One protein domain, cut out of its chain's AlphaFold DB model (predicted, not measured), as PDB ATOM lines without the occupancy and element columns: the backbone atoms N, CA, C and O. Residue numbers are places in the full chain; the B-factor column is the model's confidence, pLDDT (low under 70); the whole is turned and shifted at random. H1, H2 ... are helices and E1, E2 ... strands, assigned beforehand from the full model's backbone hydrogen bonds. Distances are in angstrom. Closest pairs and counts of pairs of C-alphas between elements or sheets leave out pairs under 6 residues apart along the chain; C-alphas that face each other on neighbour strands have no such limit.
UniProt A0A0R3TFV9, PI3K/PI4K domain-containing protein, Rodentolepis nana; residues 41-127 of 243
ATOM      1  N   PHE A  41     -53.301 -11.469 102.124       80.44
ATOM      2  CA  PHE A  41     -53.339 -11.368 100.670       80.44
ATOM      3  C   PHE A  41     -54.482 -10.460 100.200       80.44
ATOM      4  O   PHE A  41     -55.638 -10.666 100.576       80.44
ATOM      5  N   GLU A  42     -54.184  -9.494  99.327       82.88
ATOM      6  CA  GLU A  42     -55.227  -8.758  98.612       82.88
ATOM      7  C   GLU A  42     -55.806  -9.647  97.504       82.88
ATOM      8  O   GLU A  42     -55.077 -10.106  96.630       82.88
ATOM      9  N   GLY A  43     -57.125  -9.867  97.495       78.81
ATOM     10  CA  GLY A  43     -57.795 -10.760  96.534       78.81
ATOM     11  C   GLY A  43     -57.672 -10.363  95.053       78.81
ATOM     12  O   GLY A  43     -58.079 -11.130  94.180       78.81
ATOM     13  N   ASN A  44     -57.109  -9.191  94.759       83.94
ATOM     14  CA  ASN A  44     -56.941  -8.665  93.411       83.94
ATOM     15  C   ASN A  44     -55.539  -8.984  92.877       83.94
ATOM     16  O   ASN A  44     -54.535  -8.503  93.400       83.94
ATOM     17  N   ILE A  45     -55.473  -9.757  91.791       87.31
ATOM     18  CA  ILE A  45     -54.223 -10.068  91.086       87.31
ATOM     19  C   ILE A  45     -54.191  -9.280  89.782       87.31
ATOM     20  O   ILE A  45     -55.076  -9.435  88.940       87.31
ATOM     21  N   ILE A  46     -53.142  -8.486  89.583       89.31
ATOM     22  CA  ILE A  46     -52.940  -7.724  88.348       89.31
ATOM     23  C   ILE A  46     -51.926  -8.468  87.478       89.31
ATOM     24  O   ILE A  46     -50.817  -8.769  87.912       89.31
ATOM     25  N   VAL A  47     -52.281  -8.768  86.230       90.38
ATOM     26  CA  VAL A  47     -51.358  -9.384  85.264       90.38
ATOM     27  C   VAL A  47     -50.737  -8.287  84.407       90.38
ATOM     28  O   VAL A  47     -51.452  -7.577  83.704       90.38
ATOM     29  N   LEU A  48     -49.409  -8.154  84.440       87.69
ATOM     30  CA  LEU A  48     -48.719  -7.128  83.657       87.69
ATOM     31  C   LEU A  48     -48.577  -7.535  82.187       87.69
ATOM     32  O   LEU A  48     -48.343  -8.699  81.849       87.69
ATOM     33  N   THR A  49     -48.649  -6.546  81.300       83.31
ATOM     34  CA  THR A  49     -48.421  -6.695  79.859       83.31
ATOM     35  C   THR A  49     -46.919  -6.747  79.563       83.31
ATOM     36  O   THR A  49     -46.300  -5.750  79.198       83.31
ATOM     37  N   SER A  50     -46.315  -7.914  79.770       82.38
ATOM     38  CA  SER A  50     -44.921  -8.224  79.426       82.38
ATOM     39  C   SER A  50     -44.840  -9.636  78.840       82.38
ATOM     40  O   SER A  50     -45.792 -10.405  78.975       82.38
ATOM     41  N   LEU A  51     -43.715  -9.996  78.215       81.62
ATOM     42  CA  LEU A  51     -43.516 -11.279  77.527       81.62
ATOM     43  C   LEU A  51     -43.889 -12.483  78.407       81.62
ATOM     44  O   LEU A  51     -44.596 -13.386  77.974       81.62
ATOM     45  N   ARG A  52     -43.461 -12.464  79.674       84.50
ATOM     46  CA  ARG A  52     -43.712 -13.538  80.653       84.50
ATOM     47  C   ARG A  52     -44.989 -13.353  81.479       84.50
ATOM     48  O   ARG A  52     -45.249 -14.157  82.367       84.50
ATOM     49  N   ARG A  53     -45.765 -12.293  81.217       87.81
ATOM     50  CA  ARG A  53     -47.025 -11.947  81.908       87.81
ATOM     51  C   ARG A  53     -46.949 -12.121  83.441       87.81
ATOM     52  O   ARG A  53     -47.740 -12.877  84.011       87.81
ATOM     53  N   PRO A  54     -45.981 -11.467  84.114       91.19
ATOM     54  CA  PRO A  54     -45.801 -11.625  85.551       91.19
ATOM     55  C   PRO A  54     -47.015 -11.090  86.320       91.19
ATOM     56  O   PRO A  54     -47.731 -10.200  85.848       91.19
ATOM     57  N   LYS A  55     -47.248 -11.651  87.509       93.25
ATOM     58  CA  LYS A  55     -48.419 -11.347  88.343       93.25
ATOM     59  C   LYS A  55     -48.006 -10.421  89.476       93.25
ATOM     60  O   LYS A  55     -47.140 -10.781  90.266       93.25
ATOM     61  N   LEU A  56     -48.623  -9.252  89.552       91.50
ATOM     62  CA  LEU A  56     -48.494  -8.335  90.672       91.50
ATOM     63  C   LEU A  56     -49.546  -8.697  91.723       91.50
ATOM     64  O   LEU A  56     -50.744  -8.738  91.434       91.50
ATOM     65  N   ILE A  57     -49.070  -8.965  92.932       91.06
ATOM     66  CA  ILE A  57     -49.876  -9.218  94.123       91.06
ATOM     67  C   ILE A  57     -49.547  -8.168  95.180       91.06
ATOM     68  O   ILE A  57     -48.462  -7.581  95.160       91.06
ATOM     69  N   ARG A  58     -50.460  -7.931  96.116       89.50
ATOM     70  CA  ARG A  58     -50.225  -7.041  97.254       89.50
ATOM     71  C   ARG A  58     -50.428  -7.819  98.540       89.50
ATOM     72  O   ARG A  58     -51.387  -8.579  98.670       89.50
ATOM     73  N   LEU A  59     -49.477  -7.656  99.448       86.25
ATOM     74  CA  LEU A  59     -49.449  -8.326 100.737       86.25
ATOM     75  C   LEU A  59     -49.422  -7.272 101.840       86.25
ATOM     76  O   LEU A  59     -48.664  -6.306 101.744       86.25
ATOM     77  N   LEU A  60     -50.250  -7.442 102.862       84.69
ATOM     78  CA  LEU A  60     -50.216  -6.636 104.076       84.69
ATOM     79  C   LEU A  60     -49.140  -7.210 104.991       84.69
ATOM     80  O   LEU A  60     -49.207  -8.393 105.309       84.69
ATOM     81  N   GLY A  61     -48.153  -6.406 105.376       80.56
ATOM     82  CA  GLY A  61     -47.198  -6.803 106.406       80.56
ATOM     83  C   GLY A  61     -47.818  -6.764 107.804       80.56
ATOM     84  O   GLY A  61     -48.846  -6.120 108.021       80.56
ATOM     85  N   SER A  62     -47.135  -7.384 108.765       76.81
ATOM     86  CA  SER A  62     -47.436  -7.265 110.200       76.81
ATOM     87  C   SER A  62     -47.392  -5.810 110.697       76.81
ATOM     88  O   SER A  62     -48.073  -5.453 111.652       76.81
ATOM     89  N   ASP A  63     -46.671  -4.937 109.986       79.75
ATOM     90  CA  ASP A  63     -46.630  -3.484 110.189       79.75
ATOM     91  C   ASP A  63     -47.906  -2.745 109.733       79.75
ATOM     92  O   ASP A  63     -47.972  -1.514 109.795       79.75
ATOM     93  N   GLY A  64     -48.907  -3.470 109.225       83.12
ATOM     94  CA  GLY A  64     -50.146  -2.906 108.698       83.12
ATOM     95  C   GLY A  64     -49.971  -2.172 107.367       83.12
ATOM     96  O   GLY A  64     -50.869  -1.433 106.953       83.12
ATOM     97  N   ARG A  65     -48.836  -2.342 106.670       84.12
ATOM     98  CA  ARG A  65     -48.572  -1.674 105.386       84.12
ATOM     99  C   ARG A  65     -48.696  -2.639 104.216       84.12
ATOM    100  O   ARG A  65     -48.083  -3.703 104.189       84.12
ATOM    101  N   TRP A  66     -49.449  -2.227 103.200       85.06
ATOM    102  CA  TRP A  66     -49.535  -2.954 101.936       85.06
ATOM    103  C   TRP A  66     -48.252  -2.783 101.126       85.06
ATOM    104  O   TRP A  66     -47.849  -1.660 100.825       85.06
ATOM    105  N   ARG A  67     -47.646  -3.898 100.720       87.62
ATOM    106  CA  ARG A  67     -46.450  -3.939  99.876       87.62
ATOM    107  C   ARG A  67     -46.726  -4.784  98.636       87.62
ATOM    108  O   ARG A  67     -47.288  -5.876  98.727       87.62
ATOM    109  N   GLY A  68     -46.360  -4.262  97.470       90.12
ATOM    110  CA  GLY A  68     -46.508  -4.980  96.208       90.12
ATOM    111  C   GLY A  68     -45.376  -5.979  95.971       90.12
ATOM    112  O   GLY A  68     -44.217  -5.720  96.298       90.12
ATOM    113  N   TRP A  69     -45.707  -7.102  95.341       91.31
ATOM    114  CA  TRP A  69     -44.762  -8.141  94.947       91.31
ATOM    115  C   TRP A  69     -45.075  -8.643  93.545       91.31
ATOM    116  O   TRP A  69     -46.216  -8.953  93.206       91.31
ATOM    117  N   LEU A  70     -44.039  -8.746  92.724       92.81
ATOM    118  CA  LEU A  70     -44.105  -9.260  91.374       92.81
ATOM    119  C   LEU A  70     -43.663 -10.722  91.350       92.81
ATOM    120  O   LEU A  70     -42.497 -11.035  91.581       92.81
ATOM    121  N   ILE A  71     -44.585 -11.616  91.014       92.19
ATOM    122  CA  ILE A  71     -44.309 -13.033  90.811       92.19
ATOM    123  C   ILE A  71     -43.840 -13.240  89.372       92.19
ATOM    124  O   ILE A  71     -44.594 -12.997  88.419       92.19
ATOM    125  N   LYS A  72     -42.612 -13.743  89.223       91.94
ATOM    126  CA  LYS A  72     -42.042 -14.173  87.944       91.94
ATOM    127  C   LYS A  72     -41.920 -15.695  87.895       91.94
ATOM    128  O   LYS A  72     -41.496 -16.337  88.856       91.94
ATOM    129  N   GLY A  73     -42.292 -16.265  86.754       89.50
ATOM    130  CA  GLY A  73     -42.180 -17.693  86.479       89.50
ATOM    131  C   GLY A  73     -41.506 -17.953  85.135       89.50
ATOM    132  O   GLY A  73     -41.623 -17.152  84.209       89.50
ATOM    133  N   GLY A  74     -40.827 -19.093  85.037       86.44
ATOM    134  CA  GLY A  74     -40.071 -19.518  83.861       86.44
ATOM    135  C   GLY A  74     -38.698 -18.856  83.713       86.44
ATOM    136  O   GLY A  74     -38.154 -18.896  82.612       86.44
ATOM    137  N   GLU A  75     -38.169 -18.243  84.777       86.38
ATOM    138  CA  GLU A  75     -36.873 -17.546  84.811       86.38
ATOM    139  C   GLU A  75     -36.148 -17.829  86.138       86.38
ATOM    140  O   GLU A  75     -36.794 -17.960  87.184       86.38
ATOM    141  N   ASP A  76     -34.816 -17.923  86.093       89.00
ATOM    142  CA  ASP A  76     -33.965 -18.086  87.275       89.00
ATOM    143  C   ASP A  76     -33.534 -16.712  87.804       89.00
ATOM    144  O   ASP A  76     -32.705 -16.039  87.198       89.00
ATOM    145  N   LEU A  77     -34.082 -16.296  88.949       90.75
ATOM    146  CA  LEU A  77     -33.804 -14.979  89.541       90.75
ATOM    147  C   LEU A  77     -32.530 -14.938  90.397       90.75
ATOM    148  O   LEU A  77     -32.274 -13.941  91.077       90.75
ATOM    149  N   ARG A  78     -31.727 -16.009  90.425       89.81
ATOM    150  CA  ARG A  78     -30.485 -16.025  91.214       89.81
ATOM    151  C   ARG A  78     -29.503 -14.959  90.736       89.81
ATOM    152  O   ARG A  78     -28.920 -14.264  91.569       89.81
ATOM    153  N   GLN A  79     -29.378 -14.777  89.423       88.56
ATOM    154  CA  GLN A  79     -28.534 -13.729  88.847       88.56
ATOM    155  C   GLN A  79     -29.033 -12.333  89.243       88.56
ATOM    156  O   GLN A  79     -28.250 -11.544  89.771       88.56
ATOM    157  N   ASP A  80     -30.335 -12.059  89.112       90.00
ATOM    158  CA  ASP A  80     -30.940 -10.794  89.547       90.00
ATOM    159  C   ASP A  80     -30.692 -10.520  91.039       90.00
ATOM    160  O   ASP A  80     -30.326  -9.406  91.421       90.00
ATOM    161  N   SER A  81     -30.829 -11.543  91.893       90.44
ATOM    162  CA  SER A  81     -30.583 -11.415  93.335       90.44
ATOM    163  C   SER A  81     -29.125 -11.071  93.657       90.44
ATOM    164  O   SER A  81     -28.859 -10.267  94.551       90.44
ATOM    165  N   ASN A  82     -28.174 -11.617  92.895       89.81
ATOM    166  CA  ASN A  82     -26.756 -11.313  93.057       89.81
ATOM    167  C   ASN A  82     -26.444  -9.874  92.631       89.81
ATOM    168  O   ASN A  82     -25.709  -9.183  93.334       89.81
ATOM    169  N   VAL A  83     -27.048  -9.398  91.538       88.94
ATOM    170  CA  VAL A  83     -26.914  -7.999  91.101       88.94
ATOM    171  C   VAL A  83     -27.469  -7.043  92.160       88.94
ATOM    172  O   VAL A  83     -26.801  -6.071  92.512       88.94
ATOM    173  N   GLN A  84     -28.644  -7.332  92.737       90.00
ATOM    174  CA  GLN A  84     -29.206  -6.519  93.827       90.00
ATOM    175  C   GLN A  84     -28.339  -6.539  95.091       90.00
ATOM    176  O   GLN A  84     -28.171  -5.507  95.741       90.00
ATOM    177  N   ARG A  85     -27.727  -7.682  95.422       89.50
ATOM    178  CA  ARG A  85     -26.784  -7.776  96.546       89.50
ATOM    179  C   ARG A  85     -25.541  -6.919  96.311       89.50
ATOM    180  O   ARG A  85     -25.121  -6.210  97.222       89.50
ATOM    181  N   LEU A  86     -24.979  -6.939  95.100       88.19
ATOM    182  CA  LEU A  86     -23.826  -6.103  94.764       88.19
ATOM    183  C   LEU A  86     -24.166  -4.611  94.827       88.19
ATOM    184  O   LEU A  86     -23.387  -3.835  95.369       88.19
ATOM    185  N   LEU A  87     -25.339  -4.212  94.326       87.25
ATOM    186  CA  LEU A  87     -25.844  -2.846  94.484       87.25
ATOM    187  C   LEU A  87     -25.923  -2.447  95.968       87.25
ATOM    188  O   LEU A  87     -25.525  -1.343  96.336       87.25
ATOM    189  N   GLY A  88     -26.373  -3.361  96.832       88.56
ATOM    190  CA  GLY A  88     -26.367  -3.168  98.282       88.56
ATOM    191  C   GLY A  88     -24.962  -2.979  98.866       88.56
ATOM    192  O   GLY A  88     -24.768  -2.101  99.703       88.56
ATOM    193  N   PHE A  89     -23.976  -3.749  98.400       86.75
ATOM    194  CA  PHE A  89     -22.575  -3.578  98.797       86.75
ATOM    195  C   PHE A  89     -22.004  -2.234  98.327       86.75
ATOM    196  O   PHE A  89     -21.349  -1.541  99.101       86.75
ATOM    197  N   ALA A  90     -22.300  -1.822  97.091       84.56
ATOM    198  CA  ALA A  90     -21.886  -0.524  96.564       84.56
ATOM    199  C   ALA A  90     -22.451   0.629  97.409       84.56
ATOM    200  O   ALA A  90     -21.719   1.553  97.755       84.56
ATOM    201  N   ASN A  91     -23.719   0.542  97.817       86.62
ATOM    202  CA  ASN A  91     -24.318   1.512  98.734       86.62
ATOM    203  C   ASN A  91     -23.609   1.558 100.085       86.62
ATOM    204  O   ASN A  91     -23.368   2.647 100.600       86.62
ATOM    205  N   HIS A  92     -23.258   0.397 100.642       84.88
ATOM    206  CA  HIS A  92     -22.509   0.338 101.890       84.88
ATOM    207  C   HIS A  92     -21.141   1.023 101.749       84.88
ATOM    208  O   HIS A  92     -20.825   1.897 102.550       84.88
ATOM    209  N   ALA A  93     -20.394   0.728 100.681       82.31
ATOM    210  CA  ALA A  93     -19.097   1.348 100.400       82.31
ATOM    211  C   ALA A  93     -19.180   2.876 100.196       82.31
ATOM    212  O   ALA A  93     -18.304   3.615 100.646       82.31
ATOM    213  N   ILE A  94     -20.245   3.362  99.547       77.25
ATOM    214  CA  ILE A  94     -20.521   4.802  99.416       77.25
ATOM    215  C   ILE A  94     -20.804   5.411 100.798       77.25
ATOM    216  O   ILE A  94     -20.243   6.449 101.142       77.25
ATOM    217  N   SER A  95     -21.639   4.758 101.613       78.50
ATOM    218  CA  SER A  95     -22.019   5.260 102.942       78.50
ATOM    219  C   SER A  95     -20.870   5.263 103.954       78.50
ATOM    220  O   SER A  95     -20.818   6.133 104.817       78.50
ATOM    221  N   SER A  96     -19.929   4.325 103.834       76.38
ATOM    222  CA  SER A  96     -18.778   4.191 104.728       76.38
ATOM    223  C   SER A  96     -17.624   5.142 104.384       76.38
ATOM    224  O   SER A  96     -16.549   5.017 104.961       76.38
ATOM    225  N   GLY A  97     -17.802   6.053 103.417       66.62
ATOM    226  CA  GLY A  97     -16.779   7.025 103.012       66.62
ATOM    227  C   GLY A  97     -15.584   6.422 102.267       66.62
ATOM    228  O   GLY A  97     -14.613   7.123 102.008       66.62
ATOM    229  N   LEU A  98     -15.658   5.141 101.882       60.50
ATOM    230  CA  LEU A  98     -14.629   4.452 101.089       60.50
ATOM    231  C   LEU A  98     -14.531   5.023  99.663       60.50
ATOM    232  O   LEU A  98     -13.503   4.883  99.004       60.50
ATOM    233  N   VAL A  99     -15.598   5.679  99.193       57.66
ATOM    234  CA  VAL A  99     -15.691   6.350  97.892       57.66
ATOM    235  C   VAL A  99     -16.319   7.733  98.107       57.66
ATOM    236  O   VAL A  99     -17.541   7.854  98.085       57.66
ATOM    237  N   GLY A 100     -15.514   8.780  98.339       56.38
ATOM    238  CA  GLY A 100     -16.028  10.166  98.361       56.38
ATOM    239  C   GLY A 100     -15.482  11.130  99.419       56.38
ATOM    240  O   GLY A 100     -16.185  12.071  99.770       56.38
ATOM    241  N   THR A 101     -14.263  10.947  99.924       47.66
ATOM    242  CA  THR A 101     -13.669  11.820 100.959       47.66
ATOM    243  C   THR A 101     -13.140  13.172 100.462       47.66
ATOM    244  O   THR A 101     -12.905  14.054 101.278       47.66
ATOM    245  N   GLU A 102     -12.991  13.386  99.151       52.84
ATOM    246  CA  GLU A 102     -12.206  14.526  98.629       52.84
ATOM    247  C   GLU A 102     -13.030  15.664  97.993       52.84
ATOM    248  O   GLU A 102     -12.473  16.647  97.513       52.84
ATOM    249  N   SER A 103     -14.365  15.595  97.957       47.38
ATOM    250  CA  SER A 103     -15.160  16.740  97.482       47.38
ATOM    251  C   SER A 103     -16.578  16.715  98.032       47.38
ATOM    252  O   SER A 103     -17.133  15.644  98.254       47.38
ATOM    253  N   ASN A 104     -17.194  17.891  98.179       50.41
ATOM    254  CA  ASN A 104     -18.590  18.141  98.581       50.41
ATOM    255  C   ASN A 104     -19.671  17.479  97.681       50.41
ATOM    256  O   ASN A 104     -20.816  17.929  97.638       50.41
ATOM    257  N   THR A 105     -19.332  16.433  96.931       55.75
ATOM    258  CA  THR A 105     -20.220  15.694  96.041       55.75
ATOM    259  C   THR A 105     -20.696  14.432  96.753       55.75
ATOM    260  O   THR A 105     -20.131  13.354  96.587       55.75
ATOM    261  N   SER A 106     -21.751  14.549  97.559       60.38
ATOM    262  CA  SER A 106     -22.417  13.381  98.140       60.38
ATOM    263  C   SER A 106     -22.970  12.494  97.018       60.38
ATOM    264  O   SER A 106     -23.921  12.882  96.328       60.38
ATOM    265  N   VAL A 107     -22.388  11.312  96.811       68.12
ATOM    266  CA  VAL A 107     -22.935  10.318  95.879       68.12
ATOM    267  C   VAL A 107     -24.242   9.798  96.471       68.12
ATOM    268  O   VAL A 107     -24.269   9.264  97.578       68.12
ATOM    269  N   ALA A 108     -25.347   9.987  95.751       71.50
ATOM    270  CA  ALA A 108     -26.640   9.493  96.203       71.50
ATOM    271  C   ALA A 108     -26.635   7.952  96.219       71.50
ATOM    272  O   ALA A 108     -26.142   7.346  95.262       71.50
ATOM    273  N   PRO A 109     -27.202   7.307  97.255       77.50
ATOM    274  CA  PRO A 109     -27.293   5.855  97.295       77.50
ATOM    275  C   PRO A 109     -28.142   5.341  96.126       77.50
ATOM    276  O   PRO A 109     -29.165   5.926  95.755       77.50
ATOM    277  N   LEU A 110     -27.717   4.222  95.547       84.50
ATOM    278  CA  LEU A 110     -28.437   3.517  94.498       84.50
ATOM    279  C   LEU A 110     -29.717   2.913  95.068       84.50
ATOM    280  O   LEU A 110     -29.741   2.362  96.168       84.50
ATOM    281  N   ARG A 111     -30.805   2.976  94.300       87.25
ATOM    282  CA  ARG A 111     -32.063   2.364  94.717       87.25
ATOM    283  C   ARG A 111     -32.015   0.856  94.479       87.25
ATOM    284  O   ARG A 111     -31.960   0.421  93.331       87.25
ATOM    285  N   THR A 112     -32.067   0.081  95.556       89.69
ATOM    286  CA  THR A 112     -32.154  -1.384  95.534       89.69
ATOM    287  C   THR A 112     -33.589  -1.853  95.745       89.69
ATOM    288  O   THR A 112     -34.429  -1.131  96.286       89.69
ATOM    289  N   TYR A 113     -33.874  -3.073  95.303       91.00
ATOM    290  CA  TYR A 113     -35.123  -3.771  95.588       91.00
ATOM    291  C   TYR A 113     -34.843  -5.232  95.927       91.00
ATOM    292  O   TYR A 113     -33.818  -5.802  95.547       91.00
ATOM    293  N   VAL A 114     -35.765  -5.850  96.655       89.38
ATOM    294  CA  VAL A 114     -35.610  -7.239  97.089       89.38
ATOM    295  C   VAL A 114     -35.950  -8.202  95.951       89.38
ATOM    296  O   VAL A 114     -36.984  -8.068  95.295       89.38
ATOM    297  N   VAL A 115     -35.103  -9.211  95.758       91.38
ATOM    298  CA  VAL A 115     -35.344 -10.348  94.864       91.38
ATOM    299  C   VAL A 115     -35.185 -11.627  95.671       91.38
ATOM    300  O   VAL A 115     -34.135 -11.845  96.273       91.38
ATOM    301  N   VAL A 116     -36.209 -12.476  95.661       90.50
ATOM    302  CA  VAL A 116     -36.195 -13.765  96.357       90.50
ATOM    303  C   VAL A 116     -36.372 -14.879  95.325       90.50
ATOM    304  O   VAL A 116     -37.480 -15.074  94.806       90.50
ATOM    305  N   PRO A 117     -35.299 -15.615  94.987       90.94
ATOM    306  CA  PRO A 117     -35.423 -16.827  94.193       90.94
ATOM    307  C   PRO A 117     -36.090 -17.907  95.054       90.94
ATOM    308  O   PRO A 117     -35.561 -18.298  96.090       90.94
ATOM    309  N   VAL A 118     -37.263 -18.381  94.636       89.19
ATOM    310  CA  VAL A 118     -38.002 -19.444  95.346       89.19
ATOM    311  C   VAL A 118     -37.589 -20.820  94.819       89.19
ATOM    312  O   VAL A 118     -37.523 -21.793  95.558       89.19
ATOM    313  N   SER A 119     -37.308 -20.910  93.520       89.50
ATOM    314  CA  SER A 119     -36.810 -22.107  92.838       89.50
ATOM    315  C   SER A 119     -36.008 -21.701  91.597       89.50
ATOM    316  O   SER A 119     -35.972 -20.525  91.241       89.50
ATOM    317  N   SER A 120     -35.429 -22.668  90.883       90.06
ATOM    318  CA  SER A 120     -34.690 -22.426  89.632       90.06
ATOM    319  C   SER A 120     -35.520 -21.796  88.509       90.06
ATOM    320  O   SER A 120     -34.954 -21.278  87.556       90.06
ATOM    321  N   GLN A 121     -36.853 -21.845  88.590       89.94
ATOM    322  CA  GLN A 121     -37.751 -21.314  87.556       89.94
ATOM    323  C   GLN A 121     -38.800 -20.348  88.104       89.94
ATOM    324  O   GLN A 121     -39.704 -19.937  87.374       89.94
ATOM    325  N   ARG A 122     -38.779 -20.042  89.401       89.06
ATOM    326  CA  ARG A 122     -39.795 -19.194  90.032       89.06
ATOM    327  C   ARG A 122     -39.145 -18.317  91.074       89.06
ATOM    328  O   ARG A 122     -38.338 -18.787  91.873       89.06
ATOM    329  N   GLY A 123     -39.589 -17.078  91.138       91.06
ATOM    330  CA  GLY A 123     -39.209 -16.192  92.217       91.06
ATOM    331  C   GLY A 123     -40.112 -14.982  92.291       91.06
ATOM    332  O   GLY A 123     -41.039 -14.807  91.492       91.06
ATOM    333  N   ILE A 124     -39.841 -14.160  93.289       92.25
ATOM    334  CA  ILE A 124     -40.590 -12.942  93.547       92.25
ATOM    335  C   ILE A 124     -39.644 -11.753  93.610       92.25
ATOM    336  O   ILE A 124     -38.489 -11.864  94.022       92.25
ATOM    337  N   ILE A 125     -40.153 -10.608  93.183       92.81
ATOM    338  CA  ILE A 125     -39.434  -9.340  93.168       92.81
ATOM    339  C   ILE A 125     -40.296  -8.313  93.886       92.81
ATOM    340  O   ILE A 125     -41.505  -8.256  93.666       92.81
ATOM    341  N   GLN A 126     -39.696  -7.491  94.734       92.25
ATOM    342  CA  GLN A 126     -40.388  -6.377  95.360       92.25
ATOM    343  C   GLN A 126     -40.865  -5.385  94.298       92.25
ATOM    344  O   GLN A 126     -40.094  -4.931  93.451       92.25
ATOM    345  N   TRP A 127     -42.143  -5.025  94.360       90.75
ATOM    346  CA  TRP A 127     -42.681  -3.967  93.523       90.75
ATOM    347  C   TRP A 127     -42.363  -2.604  94.138       90.75
ATOM    348  O   TRP A 127     -42.593  -2.379  95.326       90.75
TER     349      TRP A 127
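AT A GLANCE: This is residues 41 to 127 of the 243 residues of the protein "PI3K/PI4K domain-containing protein" of Rodentolepis nana (UniProt A0A0R3TFV9). A strongly twisted sheet of four antiparallel strands forms one end, and the first part of H1 packs on one face of it, over E3, while the rest of H1 reaches out past the sheet as a long arm. From the arm's far end a long link folds back to E3, and its residues 100 to 105 stick out. The 87 printed residues hold E1, E2, H1, E3 and E4 in chain order; the sheet's order is E1, E2, E4, E3. The class is mixed, helices and strands, with 42 residues, under half, in named elements. The whole is loose, with a radius of gyration of the C-alphas of 16.7 A, and elongated, spanning 51 by 31 by 23 A.

HOW THE PARTS SIT: The antiparallel hairpin of E1, residues 55 to 60, and E2, residues 66 to 73, has N 57 and O 69 at 2.9 A, within hydrogen-bond range. E4, residues 122 to 126, is antiparallel to E2, with N 70 and O 125 at 2.7 A. E3, residues 115 to 119, forms an antiparallel hairpin with E4, with N 116 and O 124 at 2.9 A. H1, residues 78 to 95, is on the sheet at a height of 8.0 A, making two layers, a helix on one face of a sheet. It lies over E3 and runs along the strands, at 26 degrees to E3 on the local plane; their closest C-alphas, of Ser 81 and Val 115, are 5.1 A apart. E2, H1 and E3 form a split strand-helix-strand unit, with E4 between its two strands and a right-handed crossover. Every O i to N i+4 pair of H1 is within hydrogen-bond range.

IN THESE COORDINATES: E1 begins at C-alpha 55 (-48.419, -11.347, 88.343) and E4 ends at C-alpha 126 (-40.388, -6.377, 95.360). H1 measures 25.7 A, E2 22.6 A and E1 16.5 A.

THE WHOLE: The C-alphas of Gly 43 and Glu 102, 52.2 A, are the farthest apart. The printed part has no cut; the H1 to E3 link is long. Residues 97 to 107 have pLDDT under 70.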